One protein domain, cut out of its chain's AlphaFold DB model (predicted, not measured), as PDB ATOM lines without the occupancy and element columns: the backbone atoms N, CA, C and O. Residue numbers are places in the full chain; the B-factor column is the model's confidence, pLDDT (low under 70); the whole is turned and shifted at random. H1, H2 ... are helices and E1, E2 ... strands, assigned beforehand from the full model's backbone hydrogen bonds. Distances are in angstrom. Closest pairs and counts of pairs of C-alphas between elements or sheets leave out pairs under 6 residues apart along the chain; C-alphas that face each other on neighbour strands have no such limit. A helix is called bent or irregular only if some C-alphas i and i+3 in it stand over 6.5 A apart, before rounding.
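AT A GLANCE: This is residues 23 to 135 and 149 to 225 of the 282 residues of an uncharacterized protein of Planctomycetaceae bacterium (UniProt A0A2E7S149). A closed barrel of six strands, E3 to E8, makes one lobe; beside it a second lobe holds the helices H2 and H3, at a steep tilt, with the small hairpins E1-E2 and E10-E11 near opposite halves of H2. E9 and E12 extend the barrel's sheet toward the second lobe, and residues 119 to 125, of which 123 to 125 belong to H1, stick out. The 190 printed residues include four named helices and twelve named strands, in the order E1 to E8, H1, H2, E9, H3, E10, E11, H4, E12, a mixed class. The whole is compact, with a radius of gyration of the C-alphas of 17.5 A and spans of 54 by 45 by 30 A.

HOW THE PARTS SIT: E1, residues 24 to 26, and E2, 29 to 31, form an antiparallel hairpin, N 26 and O 29 lying 2.9 A apart. E3, 36 to 45, E4, 48 to 51, E5, 64 to 71, E6, 74 to 86, E7, 91 to 96, and E8, 106 to 110, make the barrel; its ring runs E3, E4, E7, E6, E5, E8 and back to E3, with antiparallel neighbours. Within hydrogen-bond range are N 42 and O 50 at 2.8 A, N 93 and O 49 at 2.7 A, N 82 and O 94 at 2.9 A, N 65 and O 81 at 2.8 A, N 66 and O 108 at 2.9 A, and N 37 and O 109 at 2.9 A. E5, E6 and E7 form a meander, each strand the antiparallel neighbour of the one before; E4 to E7 and E5 to E8 are Greek keys, a meander of three plus a strand, with first and fourth antiparallel neighbours. H1, 123 to 133, is not on the barrel and touches no helix. H2, 158 to 173, is irregular, with C-alphas 159 and 162 7.4 A apart; its closest C-alpha to E2 is Val 171, 5.8 A from Ala 29. E9, 180 to 183, is parallel to E3, with N 182 and O 36 at 2.8 A. H3, 184 to 197, is on the barrel, outside it and over none of its strands, at a height of 12.4 A. H2 and H3 touch through residues 160 to 167 and 191 to 195 alone, closest at the C-alphas of Lys 163 and Ile 195, 6.0 A, at a steep tilt of 56 degrees, opposite ways. E10, 198 to 201, and E11, 204 to 207, form a hairpin, with N 199 and O 206 at 2.8 A. H4, 210 to 215, is close to but not clearly touching H3, and E12, 222 to 224, is antiparallel to E9, with N 181 and O 223 at 3.2 A. In H1, H3 and H4 every O i to N i+4 pair is within hydrogen-bond range; in H2, 10 of 12 are.

IN THESE COORDINATES: E1 begins at C-alpha 24, (158.041, 195.362, 162.250). From first to last C-alpha E3 measures 26.5 A, E5 22.1 A, E6 29.7 A, H2 24.5 A and H3 19.8 A. E3 bends by 55 degrees at residue 42 and E6 by 66 degrees at residue 83. E12 ends at C-alpha 224, (159.776, 183.894, 176.161).

THE WHOLE: The two C-alphas farthest apart, of Gly 98 and Gly 202, are 56.1 A apart. Residues 136 to 148 are not printed, and C-alphas 135 and 149 are 21.3 A apart across the cut. The links E4 to E5 and E8 to H1 are long, 12 residues each. The mean pLDDT of the printed part is 71.1; 65 residues are under 70, among them 117 to 135, 149 to 162 and 198 to 225.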
ATOM      1  N   ASP A  23     161.822 193.188 160.619       57.28
ATOM      2  CA  ASP A  23     161.323 193.361 161.982       57.28
ATOM      3  C   ASP A  23     160.366 194.571 161.965       57.28
ATOM      4  O   ASP A  23     160.776 195.709 161.715       57.28
ATOM      5  N   VAL A  24     159.070 194.318 162.166       70.06
ATOM      6  CA  VAL A  24     158.041 195.362 162.250       70.06
ATOM      7  C   VAL A  24     157.969 195.831 163.694       70.06
ATOM      8  O   VAL A  24     157.875 195.012 164.607       70.06
ATOM      9  N   HIS A  25     158.001 197.143 163.918       74.00
ATOM     10  CA  HIS A  25     157.954 197.682 165.270       74.00
ATOM     11  C   HIS A  25     156.518 198.018 165.672       74.00
ATOM     12  O   HIS A  25     155.894 198.917 165.112       74.00
ATOM     13  N   LEU A  26     155.993 197.325 166.684       73.25
ATOM     14  CA  LEU A  26     154.735 197.693 167.333       73.25
ATOM     15  C   LEU A  26     155.038 198.399 168.646       73.25
ATOM     16  O   LEU A  26     155.554 197.800 169.585       73.25
ATOM     17  N   TYR A  27     154.738 199.696 168.701       75.00
ATOM     18  CA  TYR A  27     155.053 200.561 169.842       75.00
ATOM     19  C   TYR A  27     156.524 200.460 170.292       75.00
ATOM     20  O   TYR A  27     156.806 200.460 171.487       75.00
ATOM     21  N   GLY A  28     157.463 200.356 169.348       70.50
ATOM     22  CA  GLY A  28     158.899 200.194 169.615       70.50
ATOM     23  C   GLY A  28     159.348 198.764 169.939       70.50
ATOM     24  O   GLY A  28     160.542 198.532 170.104       70.50
ATOM     25  N   ALA A  29     158.438 197.790 170.003       74.31
ATOM     26  CA  ALA A  29     158.798 196.383 170.131       74.31
ATOM     27  C   ALA A  29     159.056 195.754 168.757       74.31
ATOM     28  O   ALA A  29     158.158 195.811 167.917       74.31
ATOM     29  N   PRO A  30     160.224 195.130 168.515       76.88
ATOM     30  CA  PRO A  30     160.505 194.449 167.256       76.88
ATOM     31  C   PRO A  30     159.746 193.117 167.209       76.88
ATOM     32  O   PRO A  30     160.193 192.099 167.743       76.88
ATOM     33  N   VAL A  31     158.583 193.120 166.572       77.75
ATOM     34  CA  VAL A  31     157.743 191.936 166.389       77.75
ATOM     35  C   VAL A  31     158.247 191.160 165.173       77.75
ATOM     36  O   VAL A  31     158.545 191.750 164.136       77.75
ATOM     37  N   ARG A  32     158.354 189.828 165.291       83.12
ATOM     38  CA  ARG A  32     158.591 188.910 164.153       83.12
ATOM     39  C   ARG A  32     157.314 188.175 163.774       83.12
ATOM     40  O   ARG A  32     156.441 187.982 164.609       83.12
ATOM     41  N   GLN A  33     157.247 187.673 162.540       81.56
ATOM     42  CA  GLN A  33     156.107 186.874 162.064       81.56
ATOM     43  C   GLN A  33     155.819 185.654 162.948       81.56
ATOM     44  O   GLN A  33     154.661 185.309 163.150       81.56
ATOM     45  N   GLY A  34     156.863 185.026 163.497       81.75
ATOM     46  CA  GLY A  34     156.725 183.871 164.383       81.75
ATOM     47  C   GLY A  34     156.297 184.195 165.816       81.75
ATOM     48  O   GLY A  34     156.132 183.257 166.589       81.75
ATOM     49  N   ASP A  35     156.160 185.472 166.186       84.12
ATOM     50  CA  ASP A  35     155.732 185.890 167.525       84.12
ATOM     51  C   ASP A  35     154.207 185.840 167.680       84.12
ATOM     52  O   ASP A  35     153.451 185.664 166.725       84.12
ATOM     53  N   PHE A  36     153.747 186.033 168.911       85.62
ATOM     54  CA  PHE A  36     152.339 186.207 169.240       85.62
ATOM     55  C   PHE A  36     152.113 187.582 169.848       85.62
ATOM     56  O   PHE A  36     152.984 188.135 170.518       85.62
ATOM     57  N   VAL A  37     150.922 188.117 169.628       86.62
ATOM     58  CA  VAL A  37     150.516 189.438 170.093       86.62
ATOM     59  C   VAL A  37     149.282 189.285 170.969       86.62
ATOM     60  O   VAL A  37     148.351 188.555 170.620       86.62
ATOM     61  N   VAL A  38     149.292 189.961 172.114       90.38
ATOM     62  CA  VAL A  38     148.228 189.921 173.116       90.38
ATOM     63  C   VAL A  38     147.661 191.306 173.332       90.38
ATOM     64  O   VAL A  38     148.401 192.269 173.522       90.38
ATOM     65  N   GLY A  39     146.338 191.369 173.352       88.69
ATOM     66  CA  GLY A  39     145.574 192.465 173.918       88.69
ATOM     67  C   GLY A  39     144.694 191.982 175.065       88.69
ATOM     68  O   GLY A  39     144.697 190.811 175.456       88.69
ATOM     69  N   THR A  40     143.880 192.888 175.572       90.19
ATOM     70  CA  THR A  40     142.932 192.664 176.653       90.19
ATOM     71  C   THR A  40     141.518 193.020 176.220       90.19
ATOM     72  O   THR A  40     141.269 193.943 175.437       90.19
ATOM     73  N   VAL A  41     140.556 192.272 176.752       89.50
ATOM     74  CA  VAL A  41     139.143 192.627 176.659       89.50
ATOM     75  C   VAL A  41     138.879 193.814 177.580       89.50
ATOM     76  O   VAL A  41     139.024 193.700 178.797       89.50
ATOM     77  N   ARG A  42     138.460 194.947 177.012       84.19
ATOM     78  CA  ARG A  42     138.149 196.171 177.764       84.19
ATOM     79  C   ARG A  42     136.785 196.113 178.422       84.19
ATOM     80  O   ARG A  42     136.664 196.377 179.612       84.19
ATOM     81  N   PHE A  43     135.763 195.788 177.643       81.69
ATOM     82  CA  PHE A  43     134.394 195.697 178.130       81.69
ATOM     83  C   PHE A  43     133.597 194.683 177.312       81.69
ATOM     84  O   PHE A  43     133.967 194.328 176.190       81.69
ATOM     85  N   VAL A  44     132.508 194.204 177.905       83.38
ATOM     86  CA  VAL A  44     131.585 193.233 177.314       83.38
ATOM     87  C   VAL A  44     130.181 193.804 177.437       83.38
ATOM     88  O   VAL A  44     129.743 194.109 178.543       83.38
ATOM     89  N   GLU A  45     129.488 193.937 176.311       75.62
ATOM     90  CA  GLU A  45     128.113 194.425 176.236       75.62
ATOM     91  C   GLU A  45     127.271 193.433 175.422       75.62
ATOM     92  O   GLU A  45     127.334 193.360 174.190       75.62
ATOM     93  N   GLY A  46     126.516 192.588 176.128       75.12
ATOM     94  CA  GLY A  46     125.751 191.503 175.518       75.12
ATOM     95  C   GLY A  46     126.647 190.526 174.745       75.12
ATOM     96  O   GLY A  46     127.457 189.812 175.333       75.12
ATOM     97  N   ARG A  47     126.483 190.475 173.416       72.38
ATOM     98  CA  ARG A  47     127.277 189.620 172.504       72.38
ATOM     99  C   ARG A  47     128.474 190.338 171.874       72.38
ATOM    100  O   ARG A  47     129.275 189.694 171.191       72.38
ATOM    101  N   SER A  48     128.583 191.644 172.092       74.19
ATOM    102  CA  SER A  48     129.647 192.489 171.571       74.19
ATOM    103  C   SER A  48     130.720 192.664 172.636       74.19
ATOM    104  O   SER A  48     130.445 193.031 173.775       74.19
ATOM    105  N   VAL A  49     131.963 192.386 172.271       85.69
ATOM    106  CA  VAL A  49     133.117 192.466 173.165       85.69
ATOM    107  C   VAL A  49     134.088 193.478 172.581       85.69
ATOM    108  O   VAL A  49     134.408 193.399 171.401       85.69
ATOM    109  N   ALA A  50     134.574 194.428 173.369       84.75
ATOM    110  CA  ALA A  50     135.589 195.366 172.909       84.75
ATOM    111  C   ALA A  50     136.980 194.916 173.354       84.75
ATOM    112  O   ALA A  50     137.202 194.638 174.533       84.75
ATOM    113  N   ILE A  51     137.927 194.892 172.421       87.88
ATOM    114  CA  ILE A  51     139.340 194.597 172.681       87.88
ATOM    115  C   ILE A  51     140.184 195.850 172.481       87.88
ATOM    116  O   ILE A  51     139.866 196.686 171.634       87.88
ATOM    117  N   ASP A  52     141.279 195.979 173.222       87.19
ATOM    118  CA  ASP A  52     142.210 197.112 173.136       87.19
ATOM    119  C   ASP A  52     143.237 197.001 171.990       87.19
ATOM    120  O   ASP A  52     144.348 197.535 172.070       87.19
ATOM    121  N   MET A  53     142.845 196.315 170.917       82.75
ATOM    122  CA  MET A  53     143.594 196.212 169.672       82.75
ATOM    123  C   MET A  53     142.737 196.719 168.517       82.75
ATOM    124  O   MET A  53     141.560 196.376 168.399       82.75
ATOM    125  N   GLY A  54     143.317 197.542 167.656       76.00
ATOM    126  CA  GLY A  54     142.649 198.160 166.520       76.00
ATOM    127  C   GLY A  54     143.485 198.125 165.251       76.00
ATOM    128  O   GLY A  54     144.479 197.410 165.140       76.00
ATOM    129  N   TYR A  55     143.085 198.944 164.287       73.69
ATOM    130  CA  TYR A  55     143.762 199.054 162.997       73.69
ATOM    131  C   TYR A  55     145.251 199.411 163.136       73.69
ATOM    132  O   TYR A  55     146.082 198.900 162.394       73.69
ATOM    133  N   VAL A  56     145.608 200.243 164.122       74.00
ATOM    134  CA  VAL A  56     147.008 200.608 164.407       74.00
ATOM    135  C   VAL A  56     147.849 199.403 164.838       74.00
ATOM    136  O   VAL A  56     149.047 199.371 164.583       74.00
ATOM    137  N   ASP A  57     147.221 198.404 165.452       77.19
ATOM    138  CA  ASP A  57     147.855 197.147 165.848       77.19
ATOM    139  C   ASP A  57     147.846 196.109 164.698       77.19
ATOM    140  O   ASP A  57     148.219 194.956 164.898       77.19
ATOM    141  N   GLY A  58     147.387 196.489 163.495       77.25
ATOM    142  CA  GLY A  58     147.251 195.616 162.322       77.25
ATOM    143  C   GLY A  58     146.036 194.696 162.339       77.25
ATOM    144  O   GLY A  58     146.026 193.673 161.651       77.25
ATOM    145  N   VAL A  59     145.023 195.027 163.139       81.19
ATOM    146  CA  VAL A  59     143.767 194.276 163.185       81.19
ATOM    147  C   VAL A  59     142.881 194.663 162.005       81.19
ATOM    148  O   VAL A  59     142.672 195.847 161.741       81.19
ATOM    149  N   THR A  60     142.303 193.667 161.335       78.81
ATOM    150  CA  THR A  60     141.273 193.869 160.310       78.81
ATOM    151  C   THR A  60     140.026 193.038 160.607       78.81
ATOM    152  O   THR A  60     140.031 192.144 161.459       78.81
ATOM    153  N   SER A  61     138.918 193.387 159.950       77.06
ATOM    154  CA  SER A  61     137.660 192.652 160.097       77.06
ATOM    155  C   SER A  61     137.834 191.200 159.645       77.06
ATOM    156  O   SER A  61     138.524 190.924 158.667       77.06
ATOM    157  N   GLY A  62     137.231 190.263 160.375       78.62
ATOM    158  CA  GLY A  62     137.359 188.825 160.135       78.62
ATOM    159  C   GLY A  62     138.530 188.143 160.852       78.62
ATOM    160  O   GLY A  62     138.526 186.912 160.937       78.62
ATOM    161  N   HIS A  63     139.482 188.892 161.428       85.31
ATOM    162  CA  HIS A  63     140.540 188.305 162.260       85.31
ATOM    163  C   HIS A  63     139.954 187.509 163.430       85.31
ATOM    164  O   HIS A  63     138.917 187.865 164.000       85.31
ATOM    165  N   ARG A  64     140.633 186.419 163.794       91.50
ATOM    166  CA  ARG A  64     140.190 185.493 164.838       91.50
ATOM    167  C   ARG A  64     141.173 185.513 165.996       91.50
ATOM    168  O   ARG A  64     142.305 185.073 165.868       91.50
ATOM    169  N   PHE A  65     140.710 185.976 167.145       91.19
ATOM    170  CA  PHE A  65     141.478 185.983 168.379       91.19
ATOM    171  C   PHE A  65     141.146 184.758 169.215       91.19
ATOM    172  O   PHE A  65     139.975 184.431 169.416       91.19
ATOM    173  N   ARG A  66     142.169 184.109 169.764       91.12
ATOM    174  CA  ARG A  66     141.990 183.126 170.835       91.12
ATOM    175  C   ARG A  66     141.868 183.873 172.155       91.12
ATOM    176  O   ARG A  66     142.724 184.680 172.496       91.12
ATOM    177  N   VAL A  67     140.797 183.609 172.887       89.56
ATOM    178  CA  VAL A  67     140.492 184.268 174.156       89.56
ATOM    179  C   VAL A  67     140.936 183.351 175.281       89.56
ATOM    180  O   VAL A  67     140.524 182.190 175.334       89.56
ATOM    181  N   TYR A  68     141.742 183.871 176.193       88.19
ATOM    182  CA  TYR A  68     142.249 183.162 177.354       88.19
ATOM    183  C   TYR A  68     141.796 183.858 178.630       88.19
ATOM    184  O   TYR A  68     141.941 185.068 178.788       88.19
ATOM    185  N   ARG A  69     141.304 183.063 179.576       84.31
ATOM    186  CA  ARG A  69     140.993 183.514 180.927       84.31
ATOM    187  C   ARG A  69     142.052 183.014 181.883       84.31
ATOM    188  O   ARG A  69     142.405 181.834 181.870       84.31
ATOM    189  N   ARG A  70     142.495 183.903 182.762       81.50
ATOM    190  CA  ARG A  70     143.339 183.531 183.889       81.50
ATOM    191  C   ARG A  70     142.511 182.780 184.932       81.50
ATOM    192  O   ARG A  70     141.517 183.299 185.431       81.50
ATOM    193  N   VAL A  71     142.929 181.565 185.262       80.31
ATOM    194  CA  VAL A  71     142.329 180.711 186.292       80.31
ATOM    195  C   VAL A  71     143.439 180.328 187.267       80.31
ATOM    196  O   VAL A  71     144.251 179.445 186.998       80.31
ATOM    197  N   GLY A  72     143.522 181.054 188.384       79.69
ATOM    198  CA  GLY A  72     144.633 180.931 189.328       79.69
ATOM    199  C   GLY A  72     145.966 181.353 188.700       79.69
ATOM    200  O   GLY A  72     146.172 182.533 188.381       79.69
ATOM    201  N   ARG A  73     146.881 180.387 188.544       72.31
ATOM    202  CA  ARG A  73     148.184 180.590 187.887       72.31
ATOM    203  C   ARG A  73     148.194 180.230 186.404       72.31
ATOM    204  O   ARG A  73     149.116 180.620 185.696       72.31
ATOM    205  N   ASP A  74     147.146 179.570 185.928       74.56
ATOM    206  CA  ASP A  74     147.087 179.055 184.570       74.56
ATOM    207  C   ASP A  74     146.196 179.932 183.693       74.56
ATOM    208  O   ASP A  74     145.385 180.729 184.174       74.56
ATOM    209  N   TYR A  75     146.327 179.765 182.379       77.69
ATOM    210  CA  TYR A  75     145.444 180.391 181.406       77.69
ATOM    211  C   TYR A  75     144.695 179.310 180.646       77.69
ATOM    212  O   TYR A  75     145.296 178.417 180.052       77.69
ATOM    213  N   ARG A  76     143.367 179.396 180.672       78.81
ATOM    214  CA  ARG A  76     142.483 178.470 179.969       78.81
ATOM    215  C   ARG A  76     141.859 179.163 178.774       78.81
ATOM    216  O   ARG A  76     141.420 180.309 178.876       78.81
ATOM    217  N   ILE A  77     141.793 178.451 177.653       82.69
ATOM    218  CA  ILE A  77     141.068 178.935 176.481       82.69
ATOM    219  C   ILE A  77     139.588 179.069 176.860       82.69
ATOM    220  O   ILE A  77     138.960 178.126 177.331       82.69
ATOM    221  N   SER A  78     139.058 180.276 176.705       82.88
ATOM    222  CA  SER A  78     137.631 180.573 176.862       82.88
ATOM    223  C   SER A  78     136.902 180.436 175.524       82.88
ATOM    224  O   SER A  78     135.726 180.083 175.494       82.88
ATOM    225  N   GLY A  79     137.615 180.645 174.412       84.94
ATOM    226  CA  GLY A  79     137.186 180.286 173.063       84.94
ATOM    227  C   GLY A  79     137.754 181.236 172.011       84.94
ATOM    228  O   GLY A  79     138.901 181.659 172.135       84.94
ATOM    229  N   VAL A  80     136.985 181.545 170.963       89.50
ATOM    230  CA  VAL A  80     137.418 182.398 169.849       89.50
ATOM    231  C   VAL A  80     136.549 183.647 169.757       89.50
ATOM    232  O   VAL A  80     135.330 183.577 169.895       89.50
ATOM    233  N   ALA A  81     137.171 184.789 169.487       89.19
ATOM    234  CA  ALA A  81     136.500 186.043 169.192       89.19
ATOM    235  C   ALA A  81     136.804 186.475 167.754       89.19
ATOM    236  O   ALA A  81     137.961 186.477 167.337       89.19
ATOM    237  N   ILE A  82     135.771 186.818 166.990       88.44
ATOM    238  CA  ILE A  82     135.900 187.216 165.584       88.44
ATOM    239  C   ILE A  82     135.698 188.722 165.480       88.44
ATOM    240  O   ILE A  82     134.696 189.243 165.964       88.44
ATOM    241  N   VAL A  83     136.634 189.417 164.844       83.06
ATOM    242  CA  VAL A  83     136.559 190.867 164.665       83.06
ATOM    243  C   VAL A  83     135.452 191.240 163.691       83.06
ATOM    244  O   VAL A  83     135.444 190.770 162.557       83.06
ATOM    245  N   GLY A  84     134.548 192.120 164.124       77.62
ATOM    246  CA  GLY A  84     133.524 192.724 163.275       77.62
ATOM    247  C   GLY A  84     133.905 194.151 162.893       77.62
ATOM    248  O   GLY A  84     134.321 194.408 161.763       77.62
ATOM    249  N   LEU A  85     133.795 195.070 163.856       76.25
ATOM    250  CA  LEU A  85     134.104 196.489 163.680       76.25
ATOM    251  C   LEU A  85     135.524 196.790 164.161       76.25
ATOM    252  O   LEU A  85     135.860 196.520 165.310       76.25
ATOM    253  N   VAL A  86     136.329 197.421 163.311       73.00
ATOM    254  CA  VAL A  86     137.685 197.856 163.658       73.00
ATOM    255  C   VAL A  86     137.709 199.368 163.810       73.00
ATOM    256  O   VAL A  86     137.322 200.101 162.902       73.00
ATOM    257  N   GLN A  87     138.195 199.836 164.955       69.56
ATOM    258  CA  GLN A  87     138.515 201.239 165.187       69.56
ATOM    259  C   GLN A  87     140.034 201.418 165.310       69.56
ATOM    260  O   GLN A  87     140.812 200.478 165.161       69.56
ATOM    261  N   ARG A  88     140.495 202.647 165.573       68.50
ATOM    262  CA  ARG A  88     141.922 202.986 165.463       68.50
ATOM    263  C   ARG A  88     142.757 202.169 166.448       68.50
ATOM    264  O   ARG A  88     143.813 201.676 166.079       68.50
ATOM    265  N   ARG A  89     142.274 202.047 167.687       73.00
ATOM    266  CA  ARG A  89     142.980 201.441 168.838       73.00
ATOM    267  C   ARG A  89     142.189 200.365 169.560       73.00
ATOM    268  O   ARG A  89     142.634 199.849 170.577       73.00
ATOM    269  N   GLN A  90     140.980 200.114 169.092       80.88
ATOM    270  CA  GLN A  90     140.087 199.139 169.678       80.88
ATOM    271  C   GLN A  90     139.270 198.507 168.570       80.88
ATOM    272  O   GLN A  90     139.093 199.106 167.509       80.88
ATOM    273  N   SER A  91     138.769 197.313 168.820       77.88
ATOM    274  CA  SER A  91     137.898 196.613 167.888       77.88
ATOM    275  C   SER A  91     136.757 195.985 168.657       77.88
ATOM    276  O   SER A  91     136.927 195.567 169.802       77.88
ATOM    277  N   VAL A  92     135.595 195.912 168.020       82.81
ATOM    278  CA  VAL A  92     134.455 195.159 168.525       82.81
ATOM    279  C   VAL A  92     134.481 193.785 167.879       82.81
ATOM    280  O   VAL A  92     134.520 193.642 166.653       82.81
ATOM    281  N   VAL A  93     134.468 192.770 168.727       84.75
ATOM    282  CA  VAL A  93     134.533 191.365 168.365       84.75
ATOM    283  C   VAL A  93     133.268 190.652 168.824       84.75
ATOM    284  O   VAL A  93     132.671 190.985 169.847       84.75
ATOM    285  N   THR A  94     132.860 189.650 168.059       87.00
ATOM    286  CA  THR A  94     131.766 188.750 168.415       87.00
ATOM    287  C   THR A  94     132.349 187.461 168.975       87.00
ATOM    288  O   THR A  94     133.177 186.807 168.335       87.00
ATOM    289  N   ALA A  95     131.911 187.083 170.173       85.31
ATOM    290  CA  ALA A  95     132.329 185.846 170.818       85.31
ATOM    291  C   ALA A  95     131.712 184.616 170.125       85.31
ATOM    292  O   ALA A  95     130.504 184.555 169.897       85.31
ATOM    293  N   ARG A  96     132.535 183.613 169.815       83.06
ATOM    294  CA  ARG A  96     132.133 182.276 169.352       83.06
ATOM    295  C   ARG A  96     132.630 181.250 170.366       83.06
ATOM    296  O   ARG A  96     133.633 180.571 170.147       83.06
ATOM    297  N   THR A  97     131.970 181.204 171.519       75.06
ATOM    298  CA  THR A  97     132.426 180.446 172.691       75.06
ATOM    299  C   THR A  97     131.253 179.796 173.424       75.06
ATOM    300  O   THR A  97     130.148 180.332 173.427       75.06
ATOM    301  N   GLY A  98     131.494 178.647 174.067       69.50
ATOM    302  CA  GLY A  98     130.544 178.056 175.024       69.50
ATOM    303  C   GLY A  98     130.613 178.696 176.417       69.50
ATOM    304  O   GLY A  98     129.694 178.554 177.213       69.50
ATOM    305  N   VAL A  99     131.699 179.424 176.709       81.19
ATOM    306  CA  VAL A  99     131.940 180.114 177.986       81.19
ATOM    307  C   VAL A  99     131.881 181.628 177.763       81.19
ATOM    308  O   VAL A  99     132.512 182.113 176.819       81.19
ATOM    309  N   PRO A 100     131.180 182.405 178.609       83.88
ATOM    310  CA  PRO A 100     131.079 183.851 178.432       83.88
ATOM    311  C   PRO A 100     132.445 184.522 178.601       83.88
ATOM    312  O   PRO A 100     133.150 184.257 179.582       83.88
ATOM    313  N   ILE A 101     132.798 185.409 177.666       87.38
ATOM    314  CA  ILE A 101     133.980 186.283 177.742       87.38
ATOM    315  C   ILE A 101     133.734 187.376 178.795       87.38
ATOM    316  O   ILE A 101     132.602 187.821 178.974       87.38
ATOM    317  N   ARG A 102     134.782 187.792 179.510       89.19
ATOM    318  CA  ARG A 102     134.745 188.830 180.550       89.19
ATOM    319  C   ARG A 102     135.779 189.915 180.269       89.19
ATOM    320  O   ARG A 102     136.786 189.675 179.607       89.19
ATOM    321  N   ALA A 103     135.540 191.105 180.818       88.06
ATOM    322  CA  ALA A 103     136.552 192.153 180.868       88.06
ATOM    323  C   ALA A 103     137.805 191.650 181.608       88.06
ATOM    324  O   ALA A 103     137.697 190.945 182.611       88.06
ATOM    325  N   GLY A 104     138.981 191.992 181.085       86.56
ATOM    326  CA  GLY A 104     140.274 191.520 181.581       86.56
ATOM    327  C   GLY A 104     140.725 190.156 181.046       86.56
ATOM    328  O   GLY A 104     141.863 189.768 181.310       86.56
ATOM    329  N   ASP A 105     139.898 189.435 180.276       88.50
ATOM    330  CA  ASP A 105     140.377 188.260 179.541       88.50
ATOM    331  C   ASP A 105     141.435 188.686 178.501       88.50
ATOM    332  O   ASP A 105     141.359 189.769 177.912       88.50
ATOM    333  N   ALA A 106     142.427 187.827 178.264       89.94
ATOM    334  CA  ALA A 106     143.479 188.065 177.282       89.94
ATOM    335  C   ALA A 106     143.022 187.605 175.894       89.94
ATOM    336  O   ALA A 106     142.468 186.514 175.746       89.94
ATOM    337  N   VAL A 107     143.287 188.403 174.863       91.00
ATOM    338  CA  VAL A 107     143.035 188.044 173.463       91.00
ATOM    339  C   VAL A 107     144.352 187.916 172.726       91.00
ATOM    340  O   VAL A 107     145.157 188.837 172.726       91.00
ATOM    341  N   VAL A 108     144.586 186.760 172.115       91.06
ATOM    342  CA  VAL A 108     145.869 186.402 171.510       91.06
ATOM    343  C   VAL A 108     145.675 186.092 170.035       91.06
ATOM    344  O   VAL A 108     144.754 185.361 169.661       91.06
ATOM    345  N   ILE A 109     146.574 186.615 169.209       89.94
ATOM    346  CA  ILE A 109     146.657 186.340 167.775       89.94
ATOM    347  C   ILE A 109     148.118 186.099 167.388       89.94
ATOM    348  O   ILE A 109     149.033 186.651 168.006       89.94
ATOM    349  N   ALA A 110     148.354 185.239 166.398       87.00
ATOM    350  CA  ALA A 110     149.694 185.083 165.842       87.00
ATOM    351  C   ALA A 110     150.086 186.374 165.119       87.00
ATOM    352  O   ALA A 110     149.281 186.943 164.382       87.00
ATOM    353  N   ALA A 111     151.323 186.835 165.306       83.00
ATOM    354  CA  ALA A 111     151.783 188.051 164.658       83.00
ATOM    355  C   ALA A 111     151.649 187.921 163.139       83.00
ATOM    356  O   ALA A 111     151.158 188.851 162.515       83.00
ATOM    357  N   SER A 112     151.984 186.762 162.557       81.62
ATOM    358  CA  SER A 112     151.833 186.453 161.124       81.62
ATOM    359  C   SER A 112     150.429 186.669 160.550       81.62
ATOM    360  O   SER A 112     150.303 186.877 159.348       81.62
ATOM    361  N   GLU A 113     149.380 186.600 161.372       85.38
ATOM    362  CA  GLU A 113     147.994 186.814 160.932       85.38
ATOM    363  C   GLU A 113     147.616 188.301 160.884       85.38
ATOM    364  O   GLU A 113     146.596 188.661 160.304       85.38
ATOM    365  N   LEU A 114     148.422 189.185 161.478       82.25
ATOM    366  CA  LEU A 114     148.167 190.620 161.460       82.25
ATOM    367  C   LEU A 114     148.503 191.229 160.096       82.25
ATOM    368  O   LEU A 114     149.494 190.891 159.454       82.25
ATOM    369  N   THR A 115     147.736 192.237 159.693       79.00
ATOM    370  CA  THR A 115     147.938 192.968 158.428       79.00
ATOM    371  C   THR A 115     149.133 193.937 158.497       79.00
ATOM    372  O   THR A 115     149.362 194.724 157.589       79.00
ATOM    373  N   ILE A 116     149.949 193.865 159.555       71.06
ATOM    374  CA  ILE A 116     151.190 194.641 159.697       71.06
ATOM    375  C   ILE A 116     152.293 194.217 158.714       71.06
ATOM    376  O   ILE A 116     153.240 194.970 158.501       71.06
ATOM    377  N   TRP A 117     152.197 193.010 158.145       67.19
ATOM    378  CA  TRP A 117     153.207 192.450 157.233       67.19
ATOM    379  C   TRP A 117     152.961 192.776 155.773       67.19
ATOM    380  O   TRP A 117     153.888 192.737 154.967       67.19
ATOM    381  N   THR A 118     151.709 193.035 155.416       65.00
ATOM    382  CA  THR A 118     151.371 193.412 154.052       65.00
ATOM    383  C   THR A 118     151.826 194.840 153.824       65.00
ATOM    384  O   THR A 118     151.553 195.710 154.651       65.00
ATOM    385  N   GLU A 119     152.500 195.090 152.700       53.50
ATOM    386  CA  GLU A 119     152.756 196.460 152.265       53.50
ATOM    387  C   GLU A 119     151.439 197.247 152.254       53.50
ATOM    388  O   GLU A 119     150.406 196.672 151.883       53.50
ATOM    389  N   PRO A 120     151.450 198.522 152.688       54.12
ATOM    390  CA  PRO A 120     150.249 199.342 152.701       54.12
ATOM    391  C   PRO A 120     149.640 199.321 151.303       54.12
ATOM    392  O   PRO A 120     150.242 199.801 150.337       54.12
ATOM    393  N   ARG A 121     148.469 198.689 151.188       43.69
ATOM    394  CA  ARG A 121     147.729 198.578 149.934       43.69
ATOM    395  C   ARG A 121     147.152 199.957 149.666       43.69
ATOM    396  O   ARG A 121     146.050 200.264 150.099       43.69
ATOM    397  N   ASP A 122     147.941 200.769 148.973       46.06
ATOM    398  CA  ASP A 122     147.622 202.136 148.583       46.06
ATOM    399  C   ASP A 122     147.646 203.141 149.755       46.06
ATOM    400  O   ASP A 122     146.739 203.238 150.587       46.06
ATOM    401  N   ARG A 123     148.720 203.940 149.805       50.25
ATOM    402  CA  ARG A 123     149.003 204.914 150.874       50.25
ATOM    403  C   ARG A 123     147.832 205.873 151.108       50.25
ATOM    404  O   ARG A 123     147.545 206.224 152.250       50.25
ATOM    405  N   LEU A 124     147.127 206.255 150.041       48.12
ATOM    406  CA  LEU A 124     145.960 207.138 150.098       48.12
ATOM    407  C   LEU A 124     144.725 206.446 150.686       48.12
ATOM    408  O   LEU A 124     143.925 207.093 151.367       48.12
ATOM    409  N   TYR A 125     144.546 205.151 150.432       49.09
ATOM    410  CA  TYR A 125     143.433 204.375 150.969       49.09
ATOM    411  C   TYR A 125     143.594 204.162 152.476       49.09
ATOM    412  O   TYR A 125     142.670 204.462 153.238       49.09
ATOM    413  N   ASP A 126     144.788 203.757 152.906       52.09
ATOM    414  CA  ASP A 126     145.126 203.609 154.322       52.09
ATOM    415  C   ASP A 126     145.024 204.946 155.063       52.09
ATOM    416  O   ASP A 126     144.484 205.012 156.167       52.09
ATOM    417  N   GLU A 127     145.439 206.051 154.443       48.88
ATOM    418  CA  GLU A 127     145.277 207.385 155.018       48.88
ATOM    419  C   GLU A 127     143.800 207.800 155.135       48.88
ATOM    420  O   GLU A 127     143.383 208.333 156.165       48.88
ATOM    421  N   ARG A 128     142.956 207.504 154.136       50.88
ATOM    422  CA  ARG A 128     141.498 207.729 154.218       50.88
ATOM    423  C   ARG A 128     140.833 206.854 155.277       50.88
ATOM    424  O   ARG A 128     139.882 207.308 155.915       50.88
ATOM    425  N   LEU A 129     141.290 205.617 155.464       51.72
ATOM    426  CA  LEU A 129     140.795 204.730 156.517       51.72
ATOM    427  C   LEU A 129     141.210 205.266 157.896       51.72
ATOM    428  O   LEU A 129     140.361 205.433 158.768       51.72
ATOM    429  N   ARG A 130     142.478 205.674 158.056       51.72
ATOM    430  CA  ARG A 130     142.989 206.366 159.254       51.72
ATOM    431  C   ARG A 130     142.176 207.628 159.574       51.72
ATOM    432  O   ARG A 130     141.834 207.837 160.734       51.72
ATOM    433  N   ARG A 131     141.822 208.431 158.558       48.69
ATOM    434  CA  ARG A 131     140.985 209.643 158.677       48.69
ATOM    435  C   ARG A 131     139.522 209.341 159.020       48.69
ATOM    436  O   ARG A 131     138.942 210.077 159.799       48.69
ATOM    437  N   ARG A 132     138.926 208.268 158.481       48.06
ATOM    438  CA  ARG A 132     137.547 207.845 158.821       48.06
ATOM    439  C   ARG A 132     137.421 207.322 160.246       48.06
ATOM    440  O   ARG A 132     136.376 207.468 160.868       48.06
ATOM    441  N   VAL A 133     138.478 206.690 160.744       43.50
ATOM    442  CA  VAL A 133     138.493 206.052 162.061       43.50
ATOM    443  C   VAL A 133     138.986 207.015 163.162       43.50
ATOM    444  O   VAL A 133     138.766 206.781 164.352       43.50
ATOM    445  N   ALA A 134     139.613 208.133 162.792       38.22
ATOM    446  CA  ALA A 134     139.884 209.257 163.680       38.22
ATOM    447  C   ALA A 134     138.682 210.219 163.684       38.22
ATOM    448  O   ALA A 134     138.404 210.871 162.684       38.22
ATOM    449  N   LEU A 135     137.968 210.331 164.807       38.16
ATOM    450  CA  LEU A 135     136.965 211.391 164.985       38.16
ATOM    451  C   LEU A 135     137.595 212.773 164.704       38.16
ATOM    452  O   LEU A 135     138.726 213.021 165.136       38.16
ATOM    453  N   ASP A 149     158.134 204.690 161.530       37.81
ATOM    454  CA  ASP A 149     156.723 204.292 161.629       37.81
ATOM    455  C   ASP A 149     155.750 205.449 161.957       37.81
ATOM    456  O   ASP A 149     155.673 205.949 163.080       37.81
ATOM    457  N   GLU A 150     154.966 205.862 160.949       41.50
ATOM    458  CA  GLU A 150     153.977 206.964 160.977       41.50
ATOM    459  C   GLU A 150     152.863 206.792 162.035       41.50
ATOM    460  O   GLU A 150     152.019 207.670 162.215       41.50
ATOM    461  N   ILE A 151     152.846 205.680 162.766       44.03
ATOM    462  CA  ILE A 151     151.953 205.459 163.905       44.03
ATOM    463  C   ILE A 151     152.416 206.263 165.135       44.03
ATOM    464  O   ILE A 151     151.576 206.723 165.911       44.03
ATOM    465  N   ASP A 152     153.726 206.501 165.265       40.03
ATOM    466  CA  ASP A 152     154.349 207.104 166.449       40.03
ATOM    467  C   ASP A 152     154.610 208.612 166.333       40.03
ATOM    468  O   ASP A 152     154.716 209.303 167.348       40.03
ATOM    469  N   LEU A 153     154.659 209.152 165.112       37.16
ATOM    470  CA  LEU A 153     154.917 210.577 164.857       37.16
ATOM    471  C   LEU A 153     153.702 211.485 165.102       37.16
ATOM    472  O   LEU A 153     153.867 212.682 165.325       37.16
ATOM    473  N   LEU A 154     152.487 210.931 165.083       37.72
ATOM    474  CA  LEU A 154     151.254 211.712 165.238       37.72
ATOM    475  C   LEU A 154     150.887 212.003 166.699       37.72
ATOM    476  O   LEU A 154     150.032 212.853 166.940       37.72
ATOM    477  N   GLU A 155     151.491 211.316 167.673       40.88
ATOM    478  CA  GLU A 155     151.054 211.427 169.070       40.88
ATOM    479  C   GLU A 155     151.833 212.407 169.930       40.88
ATOM    480  O   GLU A 155     151.265 212.928 170.884       40.88
ATOM    481  N   THR A 156     153.088 212.732 169.625       38.47
ATOM    482  CA  THR A 156     153.782 213.775 170.389       38.47
ATOM    483  C   THR A 156     154.817 214.510 169.552       38.47
ATOM    484  O   THR A 156     155.550 213.924 168.763       38.47
ATOM    485  N   ARG A 157     154.842 215.834 169.747       45.59
ATOM    486  CA  ARG A 157     155.744 216.828 169.148       45.59
ATOM    487  C   ARG A 157     157.168 216.294 168.925       45.59
ATOM    488  O   ARG A 157     157.685 215.536 169.743       45.59
ATOM    489  N   ARG A 158     157.833 216.827 167.888       47.81
ATOM    490  CA  ARG A 158     159.234 216.598 167.457       47.81
ATOM    491  C   ARG A 158     160.285 216.380 168.575       47.81
ATOM    492  O   ARG A 158     161.305 215.760 168.298       47.81
ATOM    493  N   GLY A 159     160.051 216.817 169.816       53.75
ATOM    494  CA  GLY A 159     160.935 216.599 170.972       53.75
ATOM    495  C   GLY A 159     161.013 215.160 171.516       53.75
ATOM    496  O   GLY A 159     162.034 214.794 172.087       53.75
ATOM    497  N   ASN A 160     160.006 214.300 171.312       61.94
ATOM    498  CA  ASN A 160     159.999 212.950 171.914       61.94
ATOM    499  C   ASN A 160     160.702 211.863 171.081       61.94
ATOM    500  O   ASN A 160     160.824 210.726 171.539       61.94
ATOM    501  N   ARG A 161     161.206 212.189 169.884       67.19
ATOM    502  CA  ARG A 161     161.805 211.208 168.960       67.19
ATOM    503  C   ARG A 161     162.961 210.427 169.588       67.19
ATOM    504  O   ARG A 161     163.018 209.211 169.455       67.19
ATOM    505  N   LEU A 162     163.856 211.106 170.303       68.00
ATOM    506  CA  LEU A 162     165.020 210.463 170.925       68.00
ATOM    507  C   LEU A 162     164.622 209.500 172.048       68.00
ATOM    508  O   LEU A 162     165.192 208.420 172.161       68.00
ATOM    509  N   LYS A 163     163.592 209.852 172.825       72.31
ATOM    510  CA  LYS A 163     163.041 208.986 173.875       72.31
ATOM    511  C   LYS A 163     162.433 207.712 173.292       72.31
ATOM    512  O   LYS A 163     162.597 206.638 173.857       72.31
ATOM    513  N   LEU A 164     161.754 207.829 172.150       72.31
ATOM    514  CA  LEU A 164     161.172 206.690 171.436       72.31
ATOM    515  C   LEU A 164     162.235 205.776 170.819       72.31
ATOM    516  O   LEU A 164     162.082 204.555 170.845       72.31
ATOM    517  N   LEU A 165     163.321 206.349 170.299       73.56
ATOM    518  CA  LEU A 165     164.461 205.575 169.806       73.56
ATOM    519  C   LEU A 165     165.150 204.813 170.939       73.56
ATOM    520  O   LEU A 165     165.442 203.631 170.781       73.56
ATOM    521  N   GLU A 166     165.351 205.452 172.094       74.44
ATOM    522  CA  GLU A 166     165.926 204.781 173.262       74.44
ATOM    523  C   GLU A 166     165.008 203.676 173.792       74.44
ATOM    524  O   GLU A 166     165.472 202.568 174.052       74.44
ATOM    525  N   TRP A 167     163.700 203.932 173.872       78.12
ATOM    526  CA  TRP A 167     162.707 202.906 174.197       78.12
ATOM    527  C   TRP A 167     162.827 201.697 173.260       78.12
ATOM    528  O   TRP A 167     162.972 200.561 173.710       78.12
ATOM    529  N   THR A 168     162.844 201.948 171.951       75.06
ATOM    530  CA  THR A 168     162.954 200.901 170.927       75.06
ATOM    531  C   THR A 168     164.251 200.111 171.075       75.06
ATOM    532  O   THR A 168     164.246 198.879 171.029       75.06
ATOM    533  N   ARG A 169     165.370 200.800 171.326       76.31
ATOM    534  CA  ARG A 169     166.673 200.174 171.572       76.31
ATOM    535  C   ARG A 169     166.630 199.247 172.785       76.31
ATOM    536  O   ARG A 169     167.125 198.127 172.702       76.31
ATOM    537  N   GLN A 170     166.044 199.694 173.894       75.38
ATOM    538  CA  GLN A 170     165.981 198.919 175.133       75.38
ATOM    539  C   GLN A 170     165.074 197.693 175.004       75.38
ATOM    540  O   GLN A 170     165.470 196.598 175.400       75.38
ATOM    541  N   VAL A 171     163.905 197.838 174.373       76.75
ATOM    542  CA  VAL A 171     163.002 196.707 174.108       76.75
ATOM    543  C   VAL A 171     163.644 195.704 173.148       76.75
ATOM    544  O   VAL A 171     163.541 194.495 173.357       76.75
ATOM    545  N   THR A 172     164.372 196.187 172.138       76.50
ATOM    546  CA  THR A 172     165.124 195.329 171.209       76.50
ATOM    547  C   THR A 172     166.245 194.574 171.917       76.50
ATOM    548  O   THR A 172     166.394 193.372 171.709       76.50
ATOM    549  N   ALA A 173     167.002 195.242 172.791       73.19
ATOM    550  CA  ALA A 173     168.073 194.617 173.565       73.19
ATOM    551  C   ALA A 173     167.551 193.573 174.567       73.19
ATOM    552  O   ALA A 173     168.214 192.569 174.811       73.19
ATOM    553  N   ALA A 174     166.355 193.785 175.123       75.44
ATOM    554  CA  ALA A 174     165.715 192.861 176.060       75.44
ATOM    555  C   ALA A 174     165.068 191.637 175.385       75.44
ATOM    556  O   ALA A 174     164.591 190.731 176.072       75.44
ATOM    557  N   ARG A 175     165.016 191.595 174.048       73.88
ATOM    558  CA  ARG A 175     164.339 190.527 173.314       73.88
ATOM    559  C   ARG A 175     165.106 189.195 173.420       73.88
ATOM    560  O   ARG A 175     166.264 189.122 173.004       73.88
ATOM    561  N   PRO A 176     164.469 188.098 173.872       74.75
ATOM    562  CA  PRO A 176     165.057 186.770 173.841       74.75
ATOM    563  C   PRO A 176     165.124 186.245 172.401       74.75
ATOM    564  O   PRO A 176     164.341 186.625 171.533       74.75
ATOM    565  N   LYS A 177     166.047 185.316 172.137       77.38
ATOM    566  CA  LYS A 177     166.240 184.730 170.794       77.38
ATOM    567  C   LYS A 177     165.106 183.787 170.354       77.38
ATOM    568  O   LYS A 177     165.122 183.311 169.223       77.38
ATOM    569  N   THR A 178     164.157 183.491 171.237       78.56
ATOM    570  CA  THR A 178     163.029 182.580 171.006       78.56
ATOM    571  C   THR A 178     161.785 183.319 170.520       78.56
ATOM    572  O   THR A 178     161.753 184.545 170.469       78.56
ATOM    573  N   THR A 179     160.732 182.562 170.214       77.12
ATOM    574  CA  THR A 179     159.382 183.097 170.023       77.12
ATOM    575  C   THR A 179     158.896 183.821 171.279       77.12
ATOM    576  O   THR A 179     159.090 183.333 172.400       77.12
ATOM    577  N   VAL A 180     158.266 184.979 171.084       79.69
ATOM    578  CA  VAL A 180     157.818 185.877 172.157       79.69
ATOM    579  C   VAL A 180     156.308 186.077 172.121       79.69
ATOM    580  O   VAL A 180     155.695 186.113 171.055       79.69
ATOM    581  N   LEU A 181     155.723 186.248 173.306       83.75
ATOM    582  CA  LEU A 181     154.376 186.778 173.487       83.75
ATOM    583  C   LEU A 181     154.448 188.271 173.850       83.75
ATOM    584  O   LEU A 181     154.878 188.621 174.949       83.75
ATOM    585  N   TRP A 182     154.041 189.143 172.929       82.81
ATOM    586  CA  TRP A 182     154.030 190.594 173.119       82.81
ATOM    587  C   TRP A 182     152.697 191.056 173.703       82.81
ATOM    588  O   TRP A 182     151.685 191.078 173.008       82.81
ATOM    589  N   ASP A 183     152.697 191.456 174.972       85.25
ATOM    590  CA  ASP A 183     151.539 192.078 175.618       85.25
ATOM    591  C   ASP A 183     151.459 193.562 175.252       85.25
ATOM    592  O   ASP A 183     152.138 194.400 175.848       85.25
ATOM    593  N   LEU A 184     150.634 193.890 174.254       80.88
ATOM    594  CA  LEU A 184     150.492 195.256 173.764       80.88
ATOM    595  C   LEU A 184     149.834 196.175 174.785       80.88
ATOM    596  O   LEU A 184     150.146 197.364 174.795       80.88
ATOM    597  N   THR A 185     148.945 195.665 175.638       80.25
ATOM    598  CA  THR A 185     148.319 196.466 176.694       80.25
ATOM    599  C   THR A 185     149.394 197.002 177.633       80.25
ATOM    600  O   THR A 185     149.484 198.211 177.856       80.25
ATOM    601  N   ASN A 186     150.273 196.116 178.110       80.38
ATOM    602  CA  ASN A 186     151.401 196.495 178.959       80.38
ATOM    603  C   ASN A 186     152.471 197.297 178.209       80.38
ATOM    604  O   ASN A 186     153.133 198.152 178.799       80.38
ATOM    605  N   LEU A 187     152.658 197.053 176.912       75.06
ATOM    606  CA  LEU A 187     153.635 197.794 176.117       75.06
ATOM    607  C   LEU A 187     153.213 199.252 175.916       75.06
ATOM    608  O   LEU A 187     154.043 200.152 176.041       75.06
ATOM    609  N   LYS A 188     151.915 199.493 175.682       78.00
ATOM    610  CA  LYS A 188     151.320 200.835 175.585       78.00
ATOM    611  C   LYS A 188     151.524 201.621 176.883       78.00
ATOM    612  O   LYS A 188     152.009 202.750 176.832       78.00
ATOM    613  N   THR A 189     151.210 201.022 178.036       76.31
ATOM    614  CA  THR A 189     151.343 201.682 179.348       76.31
ATOM    615  C   THR A 189     152.804 201.942 179.707       76.31
ATOM    616  O   THR A 189     153.179 203.082 179.971       76.31
ATOM    617  N   ARG A 190     153.674 200.930 179.614       75.44
ATOM    618  CA  ARG A 190     155.095 201.073 179.974       75.44
ATOM    619  C   ARG A 190     155.846 202.047 179.088       75.44
ATOM    620  O   ARG A 190     156.714 202.763 179.578       75.44
ATOM    621  N   ARG A 191     155.524 202.087 177.796       75.50
ATOM    622  CA  ARG A 191     156.102 203.077 176.890       75.50
ATOM    623  C   ARG A 191     155.743 204.492 177.336       75.50
ATOM    624  O   ARG A 191     156.612 205.361 177.349       75.50
ATOM    625  N   GLN A 192     154.482 204.725 177.694       75.50
ATOM    626  CA  GLN A 192     154.027 206.024 178.180       75.50
ATOM    627  C   GLN A 192     154.754 206.416 179.474       75.50
ATOM    628  O   GLN A 192     155.287 207.525 179.556       75.50
ATOM    629  N   ASP A 193     154.865 205.488 180.425       74.31
ATOM    630  CA  ASP A 193     155.595 205.701 181.677       74.31
ATOM    631  C   ASP A 193     157.079 206.001 181.425       74.31
ATOM    632  O   ASP A 193     157.642 206.926 182.008       74.31
ATOM    633  N   PHE A 194     157.717 205.256 180.519       72.62
ATOM    634  CA  PHE A 194     159.120 205.445 180.159       72.62
ATOM    635  C   PHE A 194     159.379 206.831 179.561       72.62
ATOM    636  O   PHE A 194     160.294 207.533 179.986       72.62
ATOM    637  N   ILE A 195     158.546 207.267 178.612       72.94
ATOM    638  CA  ILE A 195     158.652 208.609 178.021       72.94
ATOM    639  C   ILE A 195     158.462 209.693 179.091       72.94
ATOM    640  O   ILE A 195     159.133 210.731 179.030       72.94
ATOM    641  N   GLY A 196     157.567 209.451 180.056       70.31
ATOM    642  CA  GLY A 196     157.293 210.343 181.182       70.31
ATOM    643  C   GLY A 196     158.462 210.491 182.162       70.31
ATOM    644  O   GLY A 196     158.642 211.574 182.713       70.31
ATOM    645  N   LYS A 197     159.286 209.449 182.333       72.44
ATOM    646  CA  LYS A 197     160.495 209.451 183.186       72.44
ATOM    647  C   LYS A 197     161.697 210.173 182.573       72.44
ATOM    648  O   LYS A 197     162.691 210.434 183.246       72.44
ATOM    649  N   LEU A 198     161.636 210.479 181.280       67.81
ATOM    650  CA  LEU A 198     162.714 211.158 180.573       67.81
ATOM    651  C   LEU A 198     162.425 212.657 180.456       67.81
ATOM    652  O   LEU A 198     161.320 213.072 180.106       67.81
ATOM    653  N   GLU A 199     163.443 213.485 180.637       67.75
ATOM    654  CA  GLU A 199     163.417 214.921 180.354       67.75
ATOM    655  C   GLU A 199     164.177 215.206 179.058       67.75
ATOM    656  O   GLU A 199     165.247 214.649 178.812       67.75
ATOM    657  N   THR A 200     163.595 216.027 178.179       58.94
ATOM    658  CA  THR A 200     164.232 216.446 176.922       58.94
ATOM    659  C   THR A 200     165.085 217.686 177.150       58.94
ATOM    660  O   THR A 200     164.560 218.707 177.587       58.94
ATOM    661  N   PHE A 201     166.354 217.635 176.757       52.88
ATOM    662  CA  PHE A 201     167.282 218.766 176.774       52.88
ATOM    663  C   PHE A 201     167.820 218.992 175.361       52.88
ATOM    664  O   PHE A 201     168.793 218.353 174.951       52.88
ATOM    665  N   GLY A 202     167.166 219.870 174.596       62.34
ATOM    666  CA  GLY A 202     167.535 220.148 173.204       62.34
ATOM    667  C   GLY A 202     167.542 218.879 172.345       62.34
ATOM    668  O   GLY A 202     166.496 218.273 172.118       62.34
ATOM    669  N   SER A 203     168.729 218.469 171.888       58.00
ATOM    670  CA  SER A 203     168.985 217.250 171.102       58.00
ATOM    671  C   SER A 203     169.372 216.023 171.943       58.00
ATOM    672  O   SER A 203     169.882 215.042 171.406       58.00
ATOM    673  N   SER A 204     169.149 216.055 173.258       55.97
ATOM    674  CA  SER A 204     169.472 214.965 174.186       55.97
ATOM    675  C   SER A 204     168.319 214.683 175.155       55.97
ATOM    676  O   SER A 204     167.357 215.451 175.246       55.97
ATOM    677  N   PHE A 205     168.395 213.572 175.886       66.81
ATOM    678  CA  PHE A 205     167.483 213.272 176.988       66.81
ATOM    679  C   PHE A 205     168.265 212.855 178.231       66.81
ATOM    680  O   PHE A 205     169.374 212.326 178.137       66.81
ATOM    681  N   ARG A 206     167.677 213.084 179.405       60.78
ATOM    682  CA  ARG A 206     168.187 212.602 180.693       60.78
ATOM    683  C   ARG A 206     167.062 211.905 181.450       60.78
ATOM    684  O   ARG A 206     165.897 212.254 181.284       60.78
ATOM    685  N   TYR A 207     167.410 210.905 182.252       60.62
ATOM    686  CA  TYR A 207     166.492 210.375 183.264       60.62
ATOM    687  C   TYR A 207     166.302 211.435 184.343       60.62
ATOM    688  O   TYR A 207     167.275 212.126 184.654       60.62
ATOM    689  N   ARG A 208     165.096 211.549 184.912       63.28
ATOM    690  CA  ARG A 208     164.853 212.501 186.006       63.28
ATOM    691  C   ARG A 208     165.793 212.227 187.174       63.28
ATOM    692  O   ARG A 208     166.518 213.122 187.588       63.28
ATOM    693  N   ASN A 209     165.871 210.966 187.608       68.31
ATOM    694  CA  ASN A 209     166.695 210.547 188.747       68.31
ATOM    695  C   ASN A 209     167.576 209.320 188.423       68.31
ATOM    696  O   ASN A 209     167.276 208.525 187.530       68.31
ATOM    697  N   LYS A 210     168.669 209.128 189.186       64.44
ATOM    698  CA  LYS A 210     169.579 207.964 189.052       64.44
ATOM    699  C   LYS A 210     168.878 206.625 189.326       64.44
ATOM    700  O   LYS A 210     169.190 205.633 188.674       64.44
ATOM    701  N   GLU A 211     167.917 206.606 190.242       62.38
ATOM    702  CA  GLU A 211     167.130 205.418 190.595       62.38
ATOM    703  C   GLU A 211     166.198 204.978 189.459       62.38
ATOM    704  O   GLU A 211     166.080 203.788 189.170       62.38
ATOM    705  N   GLU A 212     165.599 205.927 188.733       60.19
ATOM    706  CA  GLU A 212     164.749 205.615 187.576       60.19
ATOM    707  C   GLU A 212     165.539 204.969 186.435       60.19
ATOM    708  O   GLU A 212     165.014 204.100 185.739       60.19
ATOM    709  N   ARG A 213     166.818 205.337 186.280       58.75
ATOM    710  CA  ARG A 213     167.737 204.695 185.334       58.75
ATOM    711  C   ARG A 213     168.010 203.232 185.702       58.75
ATOM    712  O   ARG A 213     168.107 202.403 184.804       58.75
ATOM    713  N   ALA A 214     168.133 202.911 186.991       55.09
ATOM    714  CA  ALA A 214     168.352 201.539 187.459       55.09
ATOM    715  C   ALA A 214     167.072 200.684 187.355       55.09
ATOM    716  O   ALA A 214     167.110 199.544 186.892       55.09
ATOM    717  N   ASN A 215     165.919 201.269 187.693       54.59
ATOM    718  CA  ASN A 215     164.609 200.607 187.652       54.59
ATOM    719  C   ASN A 215     164.027 200.453 186.241       54.59
ATOM    720  O   ASN A 215     163.013 199.779 186.064       54.59
ATOM    721  N   ALA A 216     164.663 201.031 185.222       53.75
ATOM    722  CA  ALA A 216     164.300 200.810 183.831       53.75
ATOM    723  C   ALA A 216     164.587 199.373 183.347       53.75
ATOM    724  O   ALA A 216     164.355 199.093 182.185       53.75
ATOM    725  N   SER A 217     165.084 198.440 184.170       49.28
ATOM    726  CA  SER A 217     165.353 197.060 183.729       49.28
ATOM    727  C   SER A 217     164.087 196.323 183.212       49.28
ATOM    728  O   SER A 217     163.050 196.249 183.869       49.28
ATOM    729  N   PHE A 218     164.162 195.799 181.979       49.34
ATOM    730  CA  PHE A 218     163.024 195.423 181.111       49.34
ATOM    731  C   PHE A 218     162.520 193.978 181.231       49.34
ATOM    732  O   PHE A 218     161.718 193.538 180.404       49.34
ATOM    733  N   THR A 219     162.940 193.227 182.248       44.12
ATOM    734  CA  THR A 219     162.735 191.767 182.368       44.12
ATOM    735  C   THR A 219     161.276 191.290 182.309       44.12
ATOM    736  O   THR A 219     161.034 190.097 182.182       44.12
ATOM    737  N   THR A 220     160.289 192.189 182.364       43.59
ATOM    738  CA  THR A 220     158.853 191.858 182.391       43.59
ATOM    739  C   THR A 220     158.084 192.063 181.084       43.59
ATOM    740  O   THR A 220     156.979 191.541 180.978       43.59
ATOM    741  N   VAL A 221     158.596 192.833 180.115       46.19
ATOM    742  CA  VAL A 221     157.828 193.152 178.881       46.19
ATOM    743  C   VAL A 221     157.803 191.968 177.918       46.19
ATOM    744  O   VAL A 221     156.893 191.832 177.105       46.19
ATOM    745  N   VAL A 222     158.809 191.106 178.025       45.22
ATOM    746  CA  VAL A 222     159.081 190.070 177.047       45.22
ATOM    747  C   VAL A 222     158.978 188.718 177.726       45.22
ATOM    748  O   VAL A 222     159.853 188.341 178.503       45.22
ATOM    749  N   GLN A 223     157.895 187.992 177.458       52.53
ATOM    750  CA  GLN A 223     157.754 186.625 177.947       52.53
ATOM    751  C   GLN A 223     158.232 185.652 176.862       52.53
ATOM    752  O   GLN A 223     157.593 185.558 175.807       52.53
ATOM    753  N   PRO A 224     159.358 184.944 177.074       42.91
ATOM    754  CA  PRO A 224     159.776 183.894 176.161       42.91
ATOM    755  C   PRO A 224     158.781 182.735 176.229       42.91
ATOM    756  O   PRO A 224     158.416 182.271 177.310       42.91
ATOM    757  N   ILE A 225     158.370 182.225 175.070       45.97
ATOM    758  CA  ILE A 225     157.633 180.964 175.001       45.97
ATOM    759  C   ILE A 225     158.677 179.842 175.058       45.97
ATOM    760  O   ILE A 225     159.283 179.483 174.047       45.97
TER     761      ILE A 225